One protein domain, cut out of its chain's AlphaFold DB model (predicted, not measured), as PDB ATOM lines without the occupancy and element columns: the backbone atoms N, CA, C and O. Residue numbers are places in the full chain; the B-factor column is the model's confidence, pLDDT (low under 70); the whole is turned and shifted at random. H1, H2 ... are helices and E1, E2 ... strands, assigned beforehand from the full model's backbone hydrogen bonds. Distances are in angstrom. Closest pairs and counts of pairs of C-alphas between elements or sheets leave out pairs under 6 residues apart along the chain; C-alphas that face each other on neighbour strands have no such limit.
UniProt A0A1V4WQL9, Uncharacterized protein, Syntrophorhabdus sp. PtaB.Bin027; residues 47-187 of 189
ATOM      1  N   ARG A  47      26.617  30.793  -7.871       95.50
ATOM      2  CA  ARG A  47      26.105  30.634  -9.235       95.50
ATOM      3  C   ARG A  47      26.800  31.637 -10.147       95.50
ATOM      4  O   ARG A  47      26.839  32.829  -9.847       95.50
ATOM      5  N   ASP A  48      27.328  31.144 -11.262       94.00
ATOM      6  CA  ASP A  48      28.113  31.930 -12.223       94.00
ATOM      7  C   ASP A  48      29.328  32.632 -11.583       94.00
ATOM      8  O   ASP A  48      29.655  33.762 -11.944       94.00
ATOM      9  N   GLY A  49      29.963  31.980 -10.600       95.31
ATOM     10  CA  GLY A  49      31.148  32.482  -9.902       95.31
ATOM     11  C   GLY A  49      30.879  33.418  -8.719       95.31
ATOM     12  O   GLY A  49      31.838  33.854  -8.088       95.31
ATOM     13  N   TYR A  50      29.616  33.713  -8.383       97.44
ATOM     14  CA  TYR A  50      29.244  34.653  -7.316       97.44
ATOM     15  C   TYR A  50      28.187  34.090  -6.365       97.44
ATOM     16  O   TYR A  50      27.342  33.294  -6.771       97.44
ATOM     17  N   ALA A  51      28.195  34.544  -5.111       97.69
ATOM     18  CA  ALA A  51      27.170  34.231  -4.125       97.69
ATOM     19  C   ALA A  51      25.796  34.707  -4.625       97.69
ATOM     20  O   ALA A  51      25.571  35.882  -4.931       97.69
ATOM     21  N   LYS A  52      24.877  33.758  -4.769       97.25
ATOM     22  CA  LYS A  52      23.516  33.981  -5.237       97.25
ATOM     23  C   LYS A  52      22.706  34.664  -4.136       97.25
ATOM     24  O   LYS A  52      22.828  34.306  -2.970       97.25
ATOM     25  N   ASP A  53      21.854  35.606  -4.534       96.69
ATOM     26  CA  ASP A  53      20.917  36.315  -3.654       96.69
ATOM     27  C   ASP A  53      21.607  37.154  -2.551       96.69
ATOM     28  O   ASP A  53      20.977  37.543  -1.571       96.69
ATOM     29  N   TRP A  54      22.904  37.453  -2.711       98.00
ATOM     30  CA  TRP A  54      23.648  38.387  -1.862       98.00
ATOM     31  C   TRP A  54      23.637  39.793  -2.468       98.00
ATOM     32  O   TRP A  54      23.650  39.952  -3.690       98.00
ATOM     33  N   TYR A  55      23.632  40.811  -1.605       97.44
ATOM     34  CA  TYR A  55      23.678  42.215  -2.013       97.44
ATOM     35  C   TYR A  55      25.016  42.580  -2.671       97.44
ATOM     36  O   TYR A  55      25.039  43.248  -3.701       97.44
ATOM     37  N   PHE A  56      26.130  42.129  -2.087       97.94
ATOM     38  CA  PHE A  56      27.455  42.280  -2.680       97.94
ATOM     39  C   PHE A  56      27.787  41.115  -3.614       97.94
ATOM     40  O   PHE A  56      27.455  39.958  -3.346       97.94
ATOM     41  N   ALA A  57      28.521  41.410  -4.685       97.19
ATOM     42  CA  ALA A  57      29.033  40.427  -5.628       97.19
ATOM     43  C   ALA A  57      30.262  39.700  -5.047       97.19
ATOM     44  O   ALA A  57      31.388  39.849  -5.522       97.19
ATOM     45  N   VAL A  58      30.037  38.887  -4.012       97.75
ATOM     46  CA  VAL A  58      31.072  38.057  -3.379       97.75
ATOM     47  C   VAL A  58      31.357  36.841  -4.255       97.75
ATOM     48  O   VAL A  58      30.475  36.019  -4.493       97.75
ATOM     49  N   GLY A  59      32.580  36.740  -4.765       96.62
ATOM     50  CA  GLY A  59      32.985  35.663  -5.661       96.62
ATOM     51  C   GLY A  59      33.378  34.360  -4.980       96.62
ATOM     52  O   GLY A  59      33.651  34.321  -3.783       96.62
ATOM     53  N   GLU A  60      33.485  33.292  -5.769       97.19
ATOM     54  CA  GLU A  60      33.943  31.977  -5.298       97.19
ATOM     55  C   GLU A  60      35.361  31.978  -4.719       97.19
ATOM     56  O   GLU A  60      35.666  31.147  -3.868       97.19
ATOM     57  N   TRP A  61      36.217  32.916  -5.128       96.69
ATOM     58  CA  TRP A  61      37.558  33.076  -4.555       96.69
ATOM     59  C   TRP A  61      37.534  33.507  -3.081       96.69
ATOM     60  O   TRP A  61      38.542  33.356  -2.407       96.69
ATOM     61  N   PHE A  62      36.391  33.966  -2.556       97.88
ATOM     62  CA  PHE A  62      36.205  34.224  -1.125       97.88
ATOM     63  C   PHE A  62      35.755  32.988  -0.326       97.88
ATOM     64  O   PHE A  62      35.439  33.112   0.856       97.88
ATOM     65  N   LYS A  63      35.690  31.789  -0.930       97.88
ATOM     66  CA  LYS A  63      35.302  30.558  -0.212       97.88
ATOM     67  C   LYS A  63      36.174  30.322   1.021       97.88
ATOM     68  O   LYS A  63      35.628  29.974   2.063       97.88
ATOM     69  N   ASP A  64      37.479  30.568   0.939       97.69
ATOM     70  CA  ASP A  64      38.375  30.394   2.083       97.69
ATOM     71  C   ASP A  64      38.109  31.420   3.191       97.69
ATOM     72  O   ASP A  64      37.987  31.030   4.352       97.69
ATOM     73  N   GLN A  65      37.909  32.696   2.840       98.19
ATOM     74  CA  GLN A  65      37.550  33.767   3.781       98.19
ATOM     75  C   GLN A  65      36.186  33.527   4.440       98.19
ATOM     76  O   GLN A  65      35.985  33.897   5.596       98.19
ATOM     77  N   LEU A  66      35.259  32.885   3.725       97.88
ATOM     78  CA  LEU A  66      33.967  32.435   4.239       97.88
ATOM     79  C   LEU A  66      34.056  31.083   4.964       97.88
ATOM     80  O   LEU A  66      33.031  30.568   5.398       97.88
ATOM     81  N   ASP A  67      35.246  30.494   5.094       97.38
ATOM     82  CA  ASP A  67      35.492  29.164   5.655       97.38
ATOM     83  C   ASP A  67      34.601  28.068   5.041       97.38
ATOM     84  O   ASP A  67      34.074  27.198   5.738       97.38
ATOM     85  N   ILE A  68      34.441  28.086   3.718       97.94
ATOM     86  CA  ILE A  68      33.766  27.067   2.909       97.94
ATOM     87  C   ILE A  68      34.823  26.139   2.315       97.94
ATOM     88  O   ILE A  68      35.662  26.560   1.525       97.94
ATOM     89  N   LYS A  69      34.785  24.853   2.673       97.31
ATOM     90  CA  LYS A  69      35.814  23.874   2.274       97.31
ATOM     91  C   LYS A  69      35.208  22.566   1.812       97.31
ATOM     92  O   LYS A  69      34.223  22.095   2.389       97.31
ATOM     93  N   TYR A  70      35.844  21.956   0.818       96.94
ATOM     94  CA  TYR A  70      35.527  20.611   0.359       96.94
ATOM     95  C   TYR A  70      36.258  19.602   1.251       96.94
ATOM     96  O   TYR A  70      37.485  19.520   1.237       96.94
ATOM     97  N   THR A  71      35.519  18.894   2.106       95.12
ATOM     98  CA  THR A  71      36.095  18.010   3.133       95.12
ATOM     99  C   THR A  71      35.479  16.618   3.080       95.12
ATOM    100  O   THR A  71      34.342  16.443   2.639       95.12
ATOM    101  N   VAL A  72      36.237  15.619   3.537       95.19
ATOM    102  CA  VAL A  72      35.765  14.233   3.642       95.19
ATOM    103  C   VAL A  72      34.784  14.111   4.805       95.19
ATOM    104  O   VAL A  72      35.101  14.488   5.936       95.19
ATOM    105  N   ARG A  73      33.622  13.518   4.542       92.31
ATOM    106  CA  ARG A  73      32.619  13.113   5.529       92.31
ATOM    107  C   ARG A  73      32.378  11.614   5.461       92.31
ATOM    108  O   ARG A  73      32.659  10.979   4.449       92.31
ATOM    109  N   LYS A  74      31.919  11.051   6.577       93.31
ATOM    110  CA  LYS A  74      31.533   9.646   6.675       93.31
ATOM    111  C   LYS A  74      30.010   9.579   6.564       93.31
ATOM    112  O   LYS A  74      29.330  10.044   7.472       93.31
ATOM    113  N   GLU A  75      29.514   9.046   5.455       92.56
ATOM    114  CA  GLU A  75      28.092   8.810   5.167       92.56
ATOM    115  C   GLU A  75      27.955   7.312   4.856       92.56
ATOM    116  O   GLU A  75      28.688   6.809   4.006       92.56
ATOM    117  N   ASP A  76      27.103   6.580   5.581       92.62
ATOM    118  CA  ASP A  76      26.875   5.133   5.384       92.62
ATOM    119  C   ASP A  76      28.163   4.291   5.306       92.62
ATOM    120  O   ASP A  76      28.366   3.482   4.403       92.62
ATOM    121  N   ASP A  77      29.084   4.546   6.242       93.81
ATOM    122  CA  ASP A  77      30.421   3.933   6.327       93.81
ATOM    123  C   ASP A  77      31.370   4.229   5.145       93.81
ATOM    124  O   ASP A  77      32.535   3.830   5.148       93.81
ATOM    125  N   LYS A  78      30.928   5.034   4.173       95.50
ATOM    126  CA  LYS A  78      31.722   5.481   3.025       95.50
ATOM    127  C   LYS A  78      32.265   6.886   3.246       95.50
ATOM    128  O   LYS A  78      31.664   7.737   3.902       95.50
ATOM    129  N   ARG A  79      33.443   7.145   2.677       96.31
ATOM    130  CA  ARG A  79      34.049   8.481   2.643       96.31
ATOM    131  C   ARG A  79      33.506   9.237   1.437       96.31
ATOM    132  O   ARG A  79      33.797   8.863   0.306       96.31
ATOM    133  N   VAL A  80      32.747  10.299   1.684       96.62
ATOM    134  CA  VAL A  80      32.152  11.153   0.650       96.62
ATOM    135  C   VAL A  80      32.698  12.567   0.799       96.62
ATOM    136  O   VAL A  80      32.832  13.081   1.907       96.62
ATOM    137  N   MET A  81      33.040  13.207  -0.314       96.88
ATOM    138  CA  MET A  81      33.483  14.596  -0.307       96.88
ATOM    139  C   MET A  81      32.279  15.541  -0.368       96.88
ATOM    140  O   MET A  81      31.442  15.445  -1.269       96.88
ATOM    141  N   ARG A  82      32.197  16.478   0.581       96.62
ATOM    142  CA  ARG A  82      31.116  17.469   0.670       96.62
ATOM    143  C   ARG A  82      31.673  18.866   0.899       96.62
ATOM    144  O   ARG A  82      32.666  19.050   1.608       96.62
ATOM    145  N   TRP A  83      31.002  19.861   0.326       97.25
ATOM    146  CA  TRP A  83      31.207  21.248   0.728       97.25
ATOM    147  C   TRP A  83      30.666  21.436   2.140       97.25
ATOM    148  O   TRP A  83      29.614  20.911   2.489       97.25
ATOM    149  N   THR A  84      31.425  22.144   2.968       97.31
ATOM    150  CA  THR A  84      31.104  22.347   4.381       97.31
ATOM    151  C   THR A  84      31.408  23.770   4.796       97.31
ATOM    152  O   THR A  84      32.418  24.330   4.366       97.31
ATOM    153  N   GLN A  85      30.587  24.300   5.692       97.56
ATOM    154  CA  GLN A  85      30.701  25.630   6.273       97.56
ATOM    155  C   GLN A  85      31.341  25.535   7.655       97.56
ATOM    156  O   GLN A  85      30.848  24.815   8.523       97.56
ATOM    157  N   GLY A  86      32.442  26.239   7.878       95.75
ATOM    158  CA  GLY A  86      32.957  26.443   9.227       95.75
ATOM    159  C   GLY A  86      32.603  27.825   9.770       95.75
ATOM    160  O   GLY A  86      31.809  28.557   9.185       95.75
ATOM    161  N   ILE A  87      33.159  28.156  10.929       94.44
ATOM    162  CA  ILE A  87      32.868  29.398  11.662       94.44
ATOM    163  C   ILE A  87      34.044  30.386  11.628       94.44
ATOM    164  O   ILE A  87      33.971  31.462  12.220       94.44
ATOM    165  N   TYR A  88      35.147  30.027  10.965       95.81
ATOM    166  CA  TYR A  88      36.409  30.764  11.024       95.81
ATOM    167  C   TYR A  88      36.542  31.764   9.877       95.81
ATOM    168  O   TYR A  88      37.448  31.652   9.058       95.81
ATOM    169  N   TYR A  89      35.631  32.737   9.815       97.00
ATOM    170  CA  TYR A  89      35.731  33.818   8.840       97.00
ATOM    171  C   TYR A  89      37.050  34.583   9.000       97.00
ATOM    172  O   TYR A  89      37.437  34.937  10.120       97.00
ATOM    173  N   CYS A  90      37.734  34.825   7.885       96.94
ATOM    174  CA  CYS A  90      39.086  35.378   7.876       96.94
ATOM    175  C   CYS A  90      39.334  36.282   6.665       96.94
ATOM    176  O   CYS A  90      40.191  36.001   5.839       96.94
ATOM    177  N   PHE A  91      38.560  37.356   6.523       97.56
ATOM    178  CA  PHE A  91      38.855  38.352   5.492       97.56
ATOM    179  C   PHE A  91      40.193  39.053   5.756       97.56
ATOM    180  O   PHE A  91      40.530  39.298   6.912       97.56
ATOM    181  N   ASP A  92      40.896  39.412   4.682       95.69
ATOM    182  CA  ASP A  92      42.202  40.072   4.719       95.69
ATOM    183  C   ASP A  92      42.134  41.567   4.366       95.69
ATOM    184  O   ASP A  92      41.194  42.048   3.723       95.69
ATOM    185  N   GLU A  93      43.156  42.305   4.802       97.88
ATOM    186  CA  GLU A  93      43.382  43.708   4.448       97.88
ATOM    187  C   GLU A  93      43.614  43.874   2.938       97.88
ATOM    188  O   GLU A  93      44.260  43.052   2.290       97.88
ATOM    189  N   GLY A  94      43.060  44.945   2.365       97.75
ATOM    190  CA  GLY A  94      43.159  45.253   0.938       97.75
ATOM    191  C   GLY A  94      42.112  44.558   0.064       97.75
ATOM    192  O   GLY A  94      42.002  44.883  -1.117       97.75
ATOM    193  N   HIS A  95      41.297  43.650   0.611       97.75
ATOM    194  CA  HIS A  95      40.178  43.088  -0.140       97.75
ATOM    195  C   HIS A  95      39.166  44.166  -0.534       97.75
ATOM    196  O   HIS A  95      38.692  44.934   0.306       97.75
ATOM    197  N   VAL A  96      38.785  44.158  -1.813       96.94
ATOM    198  CA  VAL A  96      37.758  45.039  -2.372       96.94
ATOM    199  C   VAL A  96      36.587  44.204  -2.876       96.94
ATOM    200  O   VAL A  96      36.766  43.246  -3.630       96.94
ATOM    201  N   ILE A  97      35.378  44.566  -2.455       97.44
ATOM    202  CA  ILE A  97      34.134  43.878  -2.801       97.44
ATOM    203  C   ILE A  97      33.133  44.911  -3.317       97.44
ATOM    204  O   ILE A  97      32.832  45.895  -2.644       97.44
ATOM    205  N   TYR A  98      32.593  44.679  -4.510       96.88
ATOM    206  CA  TYR A  98      31.623  45.565  -5.155       96.88
ATOM    207  C   TYR A  98      30.208  44.994  -5.071       96.88
ATOM    208  O   TYR A  98      30.024  43.787  -4.913       96.88
ATOM    209  N   ASP A  99      29.194  45.844  -5.226       96.31
ATOM    210  CA  ASP A  99      27.801  45.402  -5.380       96.31
ATOM    211  C   ASP A  99      27.512  44.795  -6.767       96.31
ATOM    212  O   ASP A  99      26.606  43.980  -6.930       96.31
ATOM    213  N   ALA A 100      28.312  45.148  -7.775       94.44
ATOM    214  CA  ALA A 100      28.165  44.663  -9.142       94.44
ATOM    215  C   ALA A 100      29.117  43.501  -9.479       94.44
ATOM    216  O   ALA A 100      30.265  43.441  -9.035       94.44
ATOM    217  N   ARG A 101      28.661  42.593 -10.352       91.88
ATOM    218  CA  ARG A 101      29.463  41.486 -10.908       91.88
ATOM    219  C   ARG A 101      30.413  41.999 -11.992       91.88
ATOM    220  O   ARG A 101      30.157  41.855 -13.185       91.88
ATOM    221  N   VAL A 102      31.491  42.644 -11.565       83.56
ATOM    222  CA  VAL A 102      32.357  43.446 -12.441       83.56
ATOM    223  C   VAL A 102      33.383  42.656 -13.258       83.56
ATOM    224  O   VAL A 102      33.904  43.189 -14.228       83.56
ATOM    225  N   GLN A 103      33.646  41.382 -12.947       77.19
ATOM    226  CA  GLN A 103      34.696  40.598 -13.627       77.19
ATOM    227  C   GLN A 103      34.448  40.327 -15.114       77.19
ATOM    228  O   GLN A 103      35.351  39.886 -15.815       77.19
ATOM    229  N   ARG A 104      33.229  40.563 -15.604       77.00
ATOM    230  CA  ARG A 104      32.890  40.382 -17.023       77.00
ATOM    231  C   ARG A 104      33.215  41.605 -17.881       77.00
ATOM    232  O   ARG A 104      32.975  41.566 -19.083       77.00
ATOM    233  N   LEU A 105      33.695  42.690 -17.275       85.94
ATOM    234  CA  LEU A 105      33.924  43.954 -17.960       85.94
ATOM    235  C   LEU A 105      35.418  44.140 -18.253       85.94
ATOM    236  O   LEU A 105      36.243  43.860 -17.385       85.94
ATOM    237  N   PRO A 106      35.776  44.606 -19.463       88.12
ATOM    238  CA  PRO A 106      37.164  44.632 -19.916       88.12
ATOM    239  C   PRO A 106      37.981  45.770 -19.297       88.12
ATOM    240  O   PRO A 106      39.203  45.671 -19.220       88.12
ATOM    241  N   THR A 107      37.333  46.861 -18.878       93.38
ATOM    242  CA  THR A 107      38.018  48.057 -18.381       93.38
ATOM    243  C   THR A 107      37.404  48.571 -17.085       93.38
ATOM    244  O   THR A 107      36.200  48.447 -16.851       93.38
ATOM    245  N   TRP A 108      38.225  49.234 -16.267       90.81
ATOM    246  CA  TRP A 108      37.756  49.931 -15.067       90.81
ATOM    247  C   TRP A 108      36.683  50.983 -15.382       90.81
ATOM    248  O   TRP A 108      35.689  51.089 -14.663       90.81
ATOM    249  N   ALA A 109      36.852  51.716 -16.488       92.38
ATOM    250  CA  ALA A 109      35.900  52.724 -16.947       92.38
ATOM    251  C   ALA A 109      34.514  52.129 -17.243       92.38
ATOM    252  O   ALA A 109      33.504  52.807 -17.073       92.38
ATOM    253  N   ASP A 110      34.444  50.860 -17.647       92.44
ATOM    254  CA  ASP A 110      33.171  50.161 -17.803       92.44
ATOM    255  C   ASP A 110      32.651  49.641 -16.463       92.44
ATOM    256  O   ASP A 110      31.474  49.819 -16.157       92.44
ATOM    257  N   MET A 111      33.520  49.083 -15.615       93.50
ATOM    258  CA  MET A 111      33.150  48.586 -14.282       93.50
ATOM    259  C   MET A 111      32.489  49.662 -13.413       93.50
ATOM    260  O   MET A 111      31.419  49.428 -12.843       93.50
ATOM    261  N   ILE A 112      33.079  50.857 -13.348       94.81
ATOM    262  CA  ILE A 112      32.616  51.951 -12.480       94.81
ATOM    263  C   ILE A 112      31.217  52.477 -12.836       94.81
ATOM    264  O   ILE A 112      30.512  53.012 -11.975       94.81
ATOM    265  N   LYS A 113      30.760  52.268 -14.079       92.94
ATOM    266  CA  LYS A 113      29.392  52.605 -14.514       92.94
ATOM    267  C   LYS A 113      28.342  51.704 -13.858       92.94
ATOM    268  O   LYS A 113      27.208  52.135 -13.656       92.94
ATOM    269  N   HIS A 114      28.715  50.471 -13.511       94.38
ATOM    270  CA  HIS A 114      27.811  49.476 -12.928       94.38
ATOM    271  C   HIS A 114      27.901  49.388 -11.406       94.38
ATOM    272  O   HIS A 114      26.925  48.995 -10.769       94.38
ATOM    273  N   ILE A 115      29.044  49.761 -10.830       95.62
ATOM    274  CA  ILE A 115      29.218  49.843  -9.379       95.62
ATOM    275  C   ILE A 115      28.273  50.922  -8.832       95.62
ATOM    276  O   ILE A 115      28.106  51.992  -9.424       95.62
ATOM    277  N   LYS A 116      27.635  50.646  -7.699       95.88
ATOM    278  CA  LYS A 116      26.958  51.654  -6.871       95.88
ATOM    279  C   LYS A 116      27.713  51.854  -5.572       95.88
ATOM    280  O   LYS A 116      27.751  52.971  -5.070       95.88
ATOM    281  N   ILE A 117      28.290  50.778  -5.033       96.44
ATOM    282  CA  ILE A 117      29.031  50.786  -3.775       96.44
ATOM    283  C   ILE A 117      30.232  49.848  -3.896       96.44
ATOM    284  O   ILE A 117      30.117  48.709  -4.352       96.44
ATOM    285  N   ALA A 118      31.380  50.332  -3.441       97.25
ATOM    286  CA  ALA A 118      32.577  49.550  -3.202       97.25
ATOM    287  C   ALA A 118      32.828  49.456  -1.695       97.25
ATOM    288  O   ALA A 118      32.638  50.421  -0.958       97.25
ATOM    289  N   CYS A 119      33.244  48.281  -1.241       97.88
ATOM    290  CA  CYS A 119      33.665  48.019   0.124       97.88
ATOM    291  C   CYS A 119      35.137  47.623   0.105       97.88
ATOM    292  O   CYS A 119      35.480  46.609  -0.500       97.88
ATOM    293  N   THR A 120      35.981  48.386   0.795       98.31
ATOM    294  CA  THR A 120      37.422  48.115   0.892       98.31
ATOM    295  C   THR A 120      37.784  47.813   2.337       98.31
ATOM    296  O   THR A 120      37.555  48.638   3.225       98.31
ATOM    297  N   ILE A 121      38.343  46.630   2.585       98.56
ATOM    298  CA  ILE A 121      38.778  46.211   3.917       98.56
ATOM    299  C   ILE A 121      40.110  46.883   4.234       98.56
ATOM    300  O   ILE A 121      41.105  46.667   3.549       98.56
ATOM    301  N   ILE A 122      40.119  47.692   5.291       98.56
ATOM    302  CA  ILE A 122      41.295  48.433   5.753       98.56
ATOM    303  C   ILE A 122      42.095  47.579   6.728       98.56
ATOM    304  O   ILE A 122      43.311  47.572   6.672       98.56
ATOM    305  N   ARG A 123      41.423  46.875   7.646       98.31
ATOM    306  CA  ARG A 123      42.052  45.953   8.603       98.31
ATOM    307  C   ARG A 123      41.078  44.858   8.981       98.31
ATOM    308  O   ARG A 123      39.891  45.131   9.146       98.31
ATOM    309  N   ALA A 124      41.578  43.658   9.231       98.00
ATOM    310  CA  ALA A 124      40.751  42.569   9.718       98.00
ATOM    311  C   ALA A 124      41.510  41.664  10.690       98.00
ATOM    312  O   ALA A 124      42.713  41.447  10.565       98.00
ATOM    313  N   THR A 125      40.785  41.130  11.668       97.88
ATOM    314  CA  THR A 125      41.231  40.027  12.519       97.88
ATOM    315  C   THR A 125      40.296  38.840  12.297       97.88
ATOM    316  O   THR A 125      39.081  39.033  12.195       97.88
ATOM    317  N   PRO A 126      40.814  37.609  12.159       97.44
ATOM    318  CA  PRO A 126      39.981  36.443  11.896       97.44
ATOM    319  C   PRO A 126      39.226  35.995  13.151       97.44
ATOM    320  O   PRO A 126      39.633  36.268  14.282       97.44
ATOM    321  N   ASN A 127      38.151  35.237  12.951       95.75
ATOM    322  CA  ASN A 127      37.545  34.460  14.027       95.75
ATOM    323  C   ASN A 127      38.543  33.403  14.519       95.75
ATOM    324  O   ASN A 127      39.129  32.669  13.721       95.75
ATOM    325  N   THR A 128      38.721  33.291  15.834       95.19
ATOM    326  CA  THR A 128      39.681  32.352  16.434       95.19
ATOM    327  C   THR A 128      39.092  31.637  17.645       95.19
ATOM    328  O   THR A 128      38.017  31.973  18.141       95.19
ATOM    329  N   ILE A 129      39.785  30.601  18.114       93.44
ATOM    330  CA  ILE A 129      39.513  29.964  19.401       93.44
ATOM    331  C   ILE A 129      40.740  30.175  20.279       93.44
ATOM    332  O   ILE A 129      41.849  29.827  19.869       93.44
ATOM    333  N   ASN A 130      40.541  30.729  21.472       92.69
ATOM    334  CA  ASN A 130      41.630  30.938  22.423       92.69
ATOM    335  C   ASN A 130      42.046  29.640  23.133       92.69
ATOM    336  O   ASN A 130      41.454  28.572  22.956       92.69
ATOM    337  N   GLU A 131      43.068  29.732  23.981       92.38
ATOM    338  CA  GLU A 131      43.575  28.606  24.776       92.38
ATOM    339  C   GLU A 131      42.491  27.983  25.674       92.38
ATOM    340  O   GLU A 131      42.443  26.761  25.841       92.38
ATOM    341  N   ASN A 132      41.543  28.805  26.136       93.62
ATOM    342  CA  ASN A 132      40.390  28.408  26.946       93.62
ATOM    343  C   ASN A 132      39.235  27.801  26.130       93.62
ATOM    344  O   ASN A 132      38.167  27.533  26.681       93.62
ATOM    345  N   LYS A 133      39.426  27.561  24.827       88.62
ATOM    346  CA  LYS A 133      38.411  27.044  23.889       88.62
ATOM    347  C   LYS A 133      37.189  27.950  23.718       88.62
ATOM    348  O   LYS A 133      36.154  27.501  23.230       88.62
ATOM    349  N   GLN A 134      37.303  29.215  24.097       92.44
ATOM    350  CA  GLN A 134      36.267  30.202  23.860       92.44
ATOM    351  C   GLN A 134      36.425  30.750  22.448       92.44
ATOM    352  O   GLN A 134      37.536  31.023  21.984       92.44
ATOM    353  N   PHE A 135      35.295  30.881  21.765       92.69
ATOM    354  CA  PHE A 135      35.245  31.468  20.439       92.69
ATOM    355  C   PHE A 135      35.386  32.987  20.547       92.69
ATOM    356  O   PHE A 135      34.620  33.633  21.259       92.69
ATOM    357  N   ILE A 136      36.374  33.540  19.848       95.25
ATOM    358  CA  ILE A 136      36.634  34.975  19.779       95.25
ATOM    359  C   ILE A 136      36.225  35.461  18.393       95.25
ATOM    360  O   ILE A 136      36.748  34.993  17.377       95.25
ATOM    361  N   LEU A 137      35.297  36.417  18.371       95.88
ATOM    362  CA  LEU A 137      34.869  37.086  17.151       95.88
ATOM    363  C   LEU A 137      35.968  38.024  16.656       95.88
ATOM    364  O   LEU A 137      36.361  38.967  17.345       95.88
ATOM    365  N   GLY A 138      36.419  37.773  15.433       97.00
ATOM    366  CA  GLY A 138      37.259  38.688  14.686       97.00
ATOM    367  C   GLY A 138      36.512  39.974  14.339       97.00
ATOM    368  O   GLY A 138      35.280  40.022  14.374       97.00
ATOM    369  N   GLN A 139      37.261  41.012  13.988       98.19
ATOM    370  CA  GLN A 139      36.754  42.337  13.634       98.19
ATOM    371  C   GLN A 139      37.169  42.696  12.209       98.19
ATOM    372  O   GLN A 139      38.223  42.272  11.741       98.19
ATOM    373  N   VAL A 140      36.360  43.502  11.530       98.44
ATOM    374  CA  VAL A 140      36.603  44.001  10.176       98.44
ATOM    375  C   VAL A 140      36.387  45.505  10.178       98.44
ATOM    376  O   VAL A 140      35.265  45.983  10.331       98.44
ATOM    377  N   ASN A 141      37.474  46.242   9.968       98.50
ATOM    378  CA  ASN A 141      37.455  47.669   9.693       98.50
ATOM    379  C   ASN A 141      37.491  47.870   8.182       98.50
ATOM    380  O   ASN A 141      38.414  47.406   7.510       98.50
ATOM    381  N   PHE A 142      36.508  48.577   7.648       98.56
ATOM    382  CA  PHE A 142      36.376  48.800   6.214       98.56
ATOM    383  C   PHE A 142      35.872  50.208   5.924       98.56
ATOM    384  O   PHE A 142      35.288  50.878   6.781       98.56
ATOM    385  N   GLN A 143      36.103  50.659   4.700       97.81
ATOM    386  CA  GLN A 143      35.460  51.843   4.152       97.81
ATOM    387  C   GLN A 143      34.442  51.457   3.094       97.81
ATOM    388  O   GLN A 143      34.573  50.431   2.422       97.81
ATOM    389  N   LEU A 144      33.437  52.314   2.957       97.62
ATOM    390  CA  LEU A 144      32.532  52.290   1.825       97.62
ATOM    391  C   LEU A 144      32.789  53.491   0.942       97.62
ATOM    392  O   LEU A 144      32.824  54.621   1.429       97.62
ATOM    393  N   ASP A 145      32.870  53.233  -0.353       97.06
ATOM    394  CA  ASP A 145      33.041  54.243  -1.378       97.06
ATOM    395  C   ASP A 145      31.893  54.144  -2.395       97.06
ATOM    396  O   ASP A 145      31.393  53.053  -2.683       97.06
ATOM    397  N   GLN A 146      31.462  55.273  -2.953       95.88
ATOM    398  CA  GLN A 146      30.525  55.315  -4.083       95.88
ATOM    399  C   GLN A 146      31.191  55.936  -5.304       95.88
ATOM    400  O   GLN A 146      32.101  56.744  -5.151       95.88
ATOM    401  N   PRO A 147      30.758  55.613  -6.529       96.00
ATOM    402  CA  PRO A 147      31.191  56.363  -7.695       96.00
ATOM    403  C   PRO A 147      30.764  57.826  -7.606       96.00
ATOM    404  O   PRO A 147      29.623  58.126  -7.253       96.00
ATOM    405  N   ARG A 148      31.677  58.718  -7.993       95.12
ATOM    406  CA  ARG A 148      31.392  60.138  -8.214       95.12
ATOM    407  C   ARG A 148      30.324  60.319  -9.292       95.12
ATOM    408  O   ARG A 148      30.083  59.427 -10.110       95.12
ATOM    409  N   GLU A 149      29.718  61.502  -9.325       93.50
ATOM    410  CA  GLU A 149      28.679  61.846 -10.305       93.50
ATOM    411  C   GLU A 149      29.172  61.735 -11.757       93.50
ATOM    412  O   GLU A 149      28.447  61.242 -12.619       93.50
ATOM    413  N   ASP A 150      30.436  62.083 -12.003       94.19
ATOM    414  CA  ASP A 150      31.107  61.973 -13.302       94.19
ATOM    415  C   ASP A 150      31.566  60.544 -13.658       94.19
ATOM    416  O   ASP A 150      32.050  60.309 -14.765       94.19
ATOM    417  N   ARG A 151      31.423  59.580 -12.735       92.94
ATOM    418  CA  ARG A 151      31.870  58.183 -12.873       92.94
ATOM    419  C   ARG A 151      33.364  58.029 -13.195       92.94
ATOM    420  O   ARG A 151      33.755  57.001 -13.741       92.94
ATOM    421  N   THR A 152      34.209  58.996 -12.838       92.88
ATOM    422  CA  THR A 152      35.664  58.905 -13.089       92.88
ATOM    423  C   THR A 152      36.433  58.281 -11.928       92.88
ATOM    424  O   THR A 152      37.543  57.781 -12.106       92.88
ATOM    425  N   GLY A 153      35.836  58.257 -10.735       94.31
ATOM    426  CA  GLY A 153      36.463  57.722  -9.535       94.31
ATOM    427  C   GLY A 153      35.464  57.407  -8.433       94.31
ATOM    428  O   GLY A 153      34.254  57.578  -8.592       94.31
ATOM    429  N   LEU A 154      35.993  56.932  -7.311       95.69
ATOM    430  CA  LEU A 154      35.226  56.660  -6.103       95.69
ATOM    431  C   LEU A 154      35.391  57.814  -5.099       95.69
ATOM    432  O   LEU A 154      36.418  58.500  -5.075       95.69
ATOM    433  N   GLU A 155      34.371  58.041  -4.285       96.06
ATOM    434  CA  GLU A 155      34.368  58.970  -3.161       96.06
ATOM    435  C   GLU A 155      33.981  58.246  -1.870       96.06
ATOM    436  O   GLU A 155      33.058  57.426  -1.846       96.06
ATOM    437  N   LEU A 156      34.703  58.560  -0.796       96.56
ATOM    438  CA  LEU A 156      34.524  57.941   0.509       96.56
ATOM    439  C   LEU A 156      33.186  58.355   1.131       96.56
ATOM    440  O   LEU A 156      32.928  59.534   1.372       96.56
ATOM    441  N   ILE A 157      32.359  57.368   1.469       95.00
ATOM    442  CA  ILE A 157      31.101  57.559   2.201       95.00
ATOM    443  C   ILE A 157      31.363  57.580   3.712       95.00
ATOM    444  O   ILE A 157      30.782  58.398   4.443       95.00
ATOM    445  N   GLY A 158      32.210  56.664   4.188       94.69
ATOM    446  CA  GLY A 158      32.561  56.541   5.599       94.69
ATOM    447  C   GLY A 158      33.298  55.252   5.956       94.69
ATOM    448  O   GLY A 158      33.423  54.336   5.142       94.69
ATOM    449  N   HIS A 159      33.752  55.199   7.209       97.19
ATOM    450  CA  HIS A 159      34.422  54.051   7.814       97.19
ATOM    451  C   HIS A 159      33.489  53.314   8.772       97.19
ATOM    452  O   HIS A 159      32.677  53.930   9.468       97.19
ATOM    453  N   TYR A 160      33.639  51.997   8.824       97.56
ATOM    454  CA  TYR A 160      32.821  51.106   9.634       97.56
ATOM    455  C   TYR A 160      33.693  50.029  10.273       97.56
ATOM    456  O   TYR A 160      34.714  49.625   9.715       97.56
ATOM    457  N   ASN A 161      33.261  49.561  11.440       97.75
ATOM    458  CA  ASN A 161      33.855  48.436  12.144       97.75
ATOM    459  C   ASN A 161      32.735  47.482  12.563       97.75
ATOM    460  O   ASN A 161      31.753  47.929  13.154       97.75
ATOM    461  N   LEU A 162      32.872  46.205  12.219       97.81
ATOM    462  CA  LEU A 162      31.912  45.141  12.512       97.81
ATOM    463  C   LEU A 162      32.661  43.879  12.938       97.81
ATOM    464  O   LEU A 162      33.804  43.670  12.533       97.81
ATOM    465  N   SER A 163      32.000  42.969  13.655       97.69
ATOM    466  CA  SER A 163      32.523  41.605  13.749       97.69
ATOM    467  C   SER A 163      32.528  40.922  12.374       97.69
ATOM    468  O   SER A 163      31.740  41.266  11.492       97.69
ATOM    469  N   GLN A 164      33.364  39.898  12.189       96.81
ATOM    470  CA  GLN A 164      33.397  39.111  10.946       96.81
ATOM    471  C   GLN A 164      32.009  38.569  10.555       96.81
ATOM    472  O   GLN A 164      31.610  38.622   9.394       96.81
ATOM    473  N   SER A 165      31.238  38.083  11.531       95.75
ATOM    474  CA  SER A 165      29.888  37.555  11.299       95.75
ATOM    475  C   SER A 165      28.902  38.642  10.859       95.75
ATOM    476  O   SER A 165      28.111  38.428   9.938       95.75
ATOM    477  N   GLU A 166      28.956  39.820  11.485       97.06
ATOM    478  CA  GLU A 166      28.144  40.972  11.084       97.06
ATOM    479  C   GLU A 166      28.550  41.490   9.706       97.06
ATOM    480  O   GLU A 166      27.679  41.834   8.910       97.06
ATOM    481  N   PHE A 167      29.848  41.486   9.392       97.88
ATOM    482  CA  PHE A 167      30.362  41.860   8.080       97.88
ATOM    483  C   PHE A 167      29.851  40.917   6.984       97.88
ATOM    484  O   PHE A 167      29.340  41.381   5.968       97.88
ATOM    485  N   VAL A 168      29.870  39.599   7.206       97.75
ATOM    486  CA  VAL A 168      29.268  38.631   6.270       97.75
ATOM    487  C   VAL A 168      27.768  38.885   6.093       97.75
ATOM    488  O   VAL A 168      27.258  38.867   4.971       97.75
ATOM    489  N   ASN A 169      27.044  39.182   7.177       97.31
ATOM    490  CA  ASN A 169      25.625  39.520   7.075       97.31
ATOM    491  C   ASN A 169      25.390  40.840   6.321       97.31
ATOM    492  O   ASN A 169      24.432  40.943   5.551       97.31
ATOM    493  N   PHE A 170      26.271  41.828   6.489       97.69
ATOM    494  CA  PHE A 170      26.275  43.059   5.704       97.69
ATOM    495  C   PHE A 170      26.499  42.768   4.214       97.69
ATOM    496  O   PHE A 170      25.718  43.243   3.391       97.69
ATOM    497  N   LEU A 171      27.475  41.925   3.857       98.00
ATOM    498  CA  LEU A 171      27.708  41.526   2.464       98.00
ATOM    499  C   LEU A 171      26.478  40.848   1.843       98.00
ATOM    500  O   LEU A 171      26.133  41.094   0.686       98.00
ATOM    501  N   ARG A 172      25.781  40.022   2.628       97.81
ATOM    502  CA  ARG A 172      24.564  39.333   2.190       97.81
ATOM    503  C   ARG A 172      23.382  40.282   2.003       97.81
ATOM    504  O   ARG A 172      22.650  40.142   1.033       97.81
ATOM    505  N   THR A 173      23.176  41.222   2.924       97.31
ATOM    506  CA  THR A 173      21.913  41.981   3.024       97.31
ATOM    507  C   THR A 173      22.002  43.441   2.581       97.31
ATOM    508  O   THR A 173      20.970  44.056   2.337       97.31
ATOM    509  N   GLY A 174      23.202  44.022   2.518       96.50
ATOM    510  CA  GLY A 174      23.399  45.459   2.309       96.50
ATOM    511  C   GLY A 174      22.996  46.329   3.510       96.50
ATOM    512  O   GLY A 174      22.911  47.555   3.386       96.50
ATOM    513  N   MET A 175      22.728  45.724   4.674       95.38
ATOM    514  CA  MET A 175      22.228  46.414   5.866       95.38
ATOM    515  C   MET A 175      23.355  46.738   6.852       95.38
ATOM    516  O   MET A 175      24.074  45.847   7.298       95.38
ATOM    517  N   LEU A 176      23.455  48.009   7.253       92.06
ATOM    518  CA  LEU A 176      24.335  48.491   8.320       92.06
ATOM    519  C   LEU A 176      23.497  49.060   9.461       92.06
ATOM    520  O   LEU A 176      22.757  50.022   9.262       92.06
ATOM    521  N   HIS A 177      23.619  48.483  10.660       86.50
ATOM    522  CA  HIS A 177      22.878  48.914  11.857       86.50
ATOM    523  C   HIS A 177      21.361  49.070  11.616       86.50
ATOM    524  O   HIS A 177      20.751  50.061  12.012       86.50
ATOM    525  N   GLY A 178      20.756  48.124  10.889       82.69
ATOM    526  CA  GLY A 178      19.322  48.148  10.570       82.69
ATOM    527  C   GLY A 178      18.910  49.142   9.479       82.69
ATOM    528  O   GLY A 178      17.723  49.271   9.198       82.69
ATOM    529  N   GLN A 179      19.859  49.821   8.828       82.75
ATOM    530  CA  GLN A 179      19.593  50.729   7.713       82.75
ATOM    531  C   GLN A 179      20.237  50.221   6.428       82.75
ATOM    532  O   GLN A 179      21.398  49.811   6.414       82.75
ATOM    533  N   HIS A 180      19.490  50.286   5.328       88.56
ATOM    534  CA  HIS A 180      20.026  49.913   4.027       88.56
ATOM    535  C   HIS A 180      21.055  50.954   3.578       88.56
ATOM    536  O   HIS A 180      20.782  52.160   3.596       88.56
ATOM    537  N   VAL A 181      22.231  50.497   3.152       87.56
ATOM    538  CA  VAL A 181      23.370  51.377   2.853       87.56
ATOM    539  C   VAL A 181      23.033  52.454   1.811       87.56
ATOM    540  O   VAL A 181      23.394  53.617   1.978       87.56
ATOM    541  N   THR A 182      22.229  52.125   0.798       83.06
ATOM    542  CA  THR A 182      21.824  53.084  -0.248       83.06
ATOM    543  C   THR A 182      20.855  54.164   0.231       83.06
ATOM    544  O   THR A 182      20.799  55.238  -0.367       83.06
ATOM    545  N   GLN A 183      20.099  53.932   1.310       77.38
ATOM    546  CA  GLN A 183      19.170  54.935   1.843       77.38
ATOM    547  C   GLN A 183      19.915  56.078   2.540       77.38
ATOM    548  O   GLN A 183      19.460  57.221   2.493       77.38
ATOM    549  N   ARG A 184      21.085  55.799   3.135       64.88
ATOM    550  CA  ARG A 184      21.937  56.830   3.749       64.88
ATOM    551  C   ARG A 184      22.534  57.789   2.719       64.88
ATOM    552  O   ARG A 184      22.686  58.967   3.023       64.88
ATOM    553  N   LEU A 185      22.797  57.310   1.502       65.50
ATOM    554  CA  LEU A 185      23.390  58.115   0.428       65.50
ATOM    555  C   LEU A 185      22.461  59.242  -0.041       65.50
ATOM    556  O   LEU A 185      22.920  60.331  -0.361       65.50
ATOM    557  N   ARG A 186      21.140  59.023  -0.011       64.38
ATOM    558  CA  ARG A 186      20.151  60.020  -0.460       64.38
ATOM    559  C   ARG A 186      19.961  61.202   0.492       64.38
ATOM    560  O   ARG A 186      19.351  62.179   0.089       64.38
ATOM    561  N   ARG A 187      20.442  61.122   1.738       61.72
ATOM    562  CA  ARG A 187      20.245  62.171   2.758       61.72
ATOM    563  C   ARG A 187      21.383  63.196   2.837       61.72
ATOM    564  O   ARG A 187      21.324  64.075   3.686       61.72
TER     565      ARG A 187
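What this domain is: This is residues 47 to 187 of the 189 residues of an uncharacterized protein of Syntrophorhabdus sp. PtaB.Bin027 (UniProt A0A1V4WQL9). A strongly twisted sheet of four strands, E3 E4 E5 E6, curls round one helix, H2, and a separate two-stranded hairpin, E1 and E2, lies far from this body at one end of the longest axis. Two short helices, H1 and H3, only graze the sheet. The printed part has 141 residues, with three named helices and six named strands in the order E1 E2 E3 H1 E4 E5 E6 H2 H3; both sheets are antiparallel. The class is mixed, helices and strands, with under half of the residues in named elements. The whole is elongated, 61 by 36 by 25 A, and only just compact, close to loose, with a radius of gyration of the C-alphas of 17.3 A.

How they stand to each other: The larger sheet runs E3, residues 96 to 98, E4, residues 118 to 124, E5, residues 139 to 147, and E6, residues 154 to 163; E3 and E6 are its edge strands. E4 E5 E6 form a meander, each strand the antiparallel neighbour of the one before, in two hairpins. N 97 and O 119 of E3 and E4 are 2.8 A apart, N 143 and O 120 of E5 and E4 2.9 A, and N 142 and O 160 of E5 and E6 2.9 A, within hydrogen-bond range. H2, residues 164 to 173, is on one face of this sheet, making two layers, helix and sheet; its closest C-alpha to E5 is that of Gln 164, 5.4 A from that of Gln 139. E6 and H2 are near each other, with 5 pairs of C-alphas within 10 A. H1, residues 108 to 114, only grazes the sheet; the C-alphas of Ile 112 and Pro 147 in E5, the closest, are 6.7 A apart. H3, residues 181 to 185, only grazes it too; its closest C-alpha to E6 is that of Leu 185, 7.9 A from that of Ile 157. E1, residues 68 to 75, and E2, residues 78 to 85, form a hairpin with N 73 and O 80 2.8 A apart, and are apart from the larger sheet. Every O i to N i+4 pair is within hydrogen-bond range in H2; H1 has 1 of 3, with 3 of 4 O i to N i+3 pairs, and H3 0 of 1, with 2 of 2.

Where its parts are: E1 begins at C-alpha 68, (33.766, 27.067, 2.909), and bends by 58 degrees at residue 72. E5 spans 26.1 A, E6 25.1 A and H2 14.2 A. H3 ends at C-alpha 185, (23.390, 58.115, 0.428).

The domain as a whole: The C-alphas of Asp 77 and Asp 150, the two farthest apart, are 61.3 A from each other. The printed part has no cut, and the link from E4 to E5 is long. The pLDDT is under 70 at residues 184 to 187, of which 184 to 185 belong to H3.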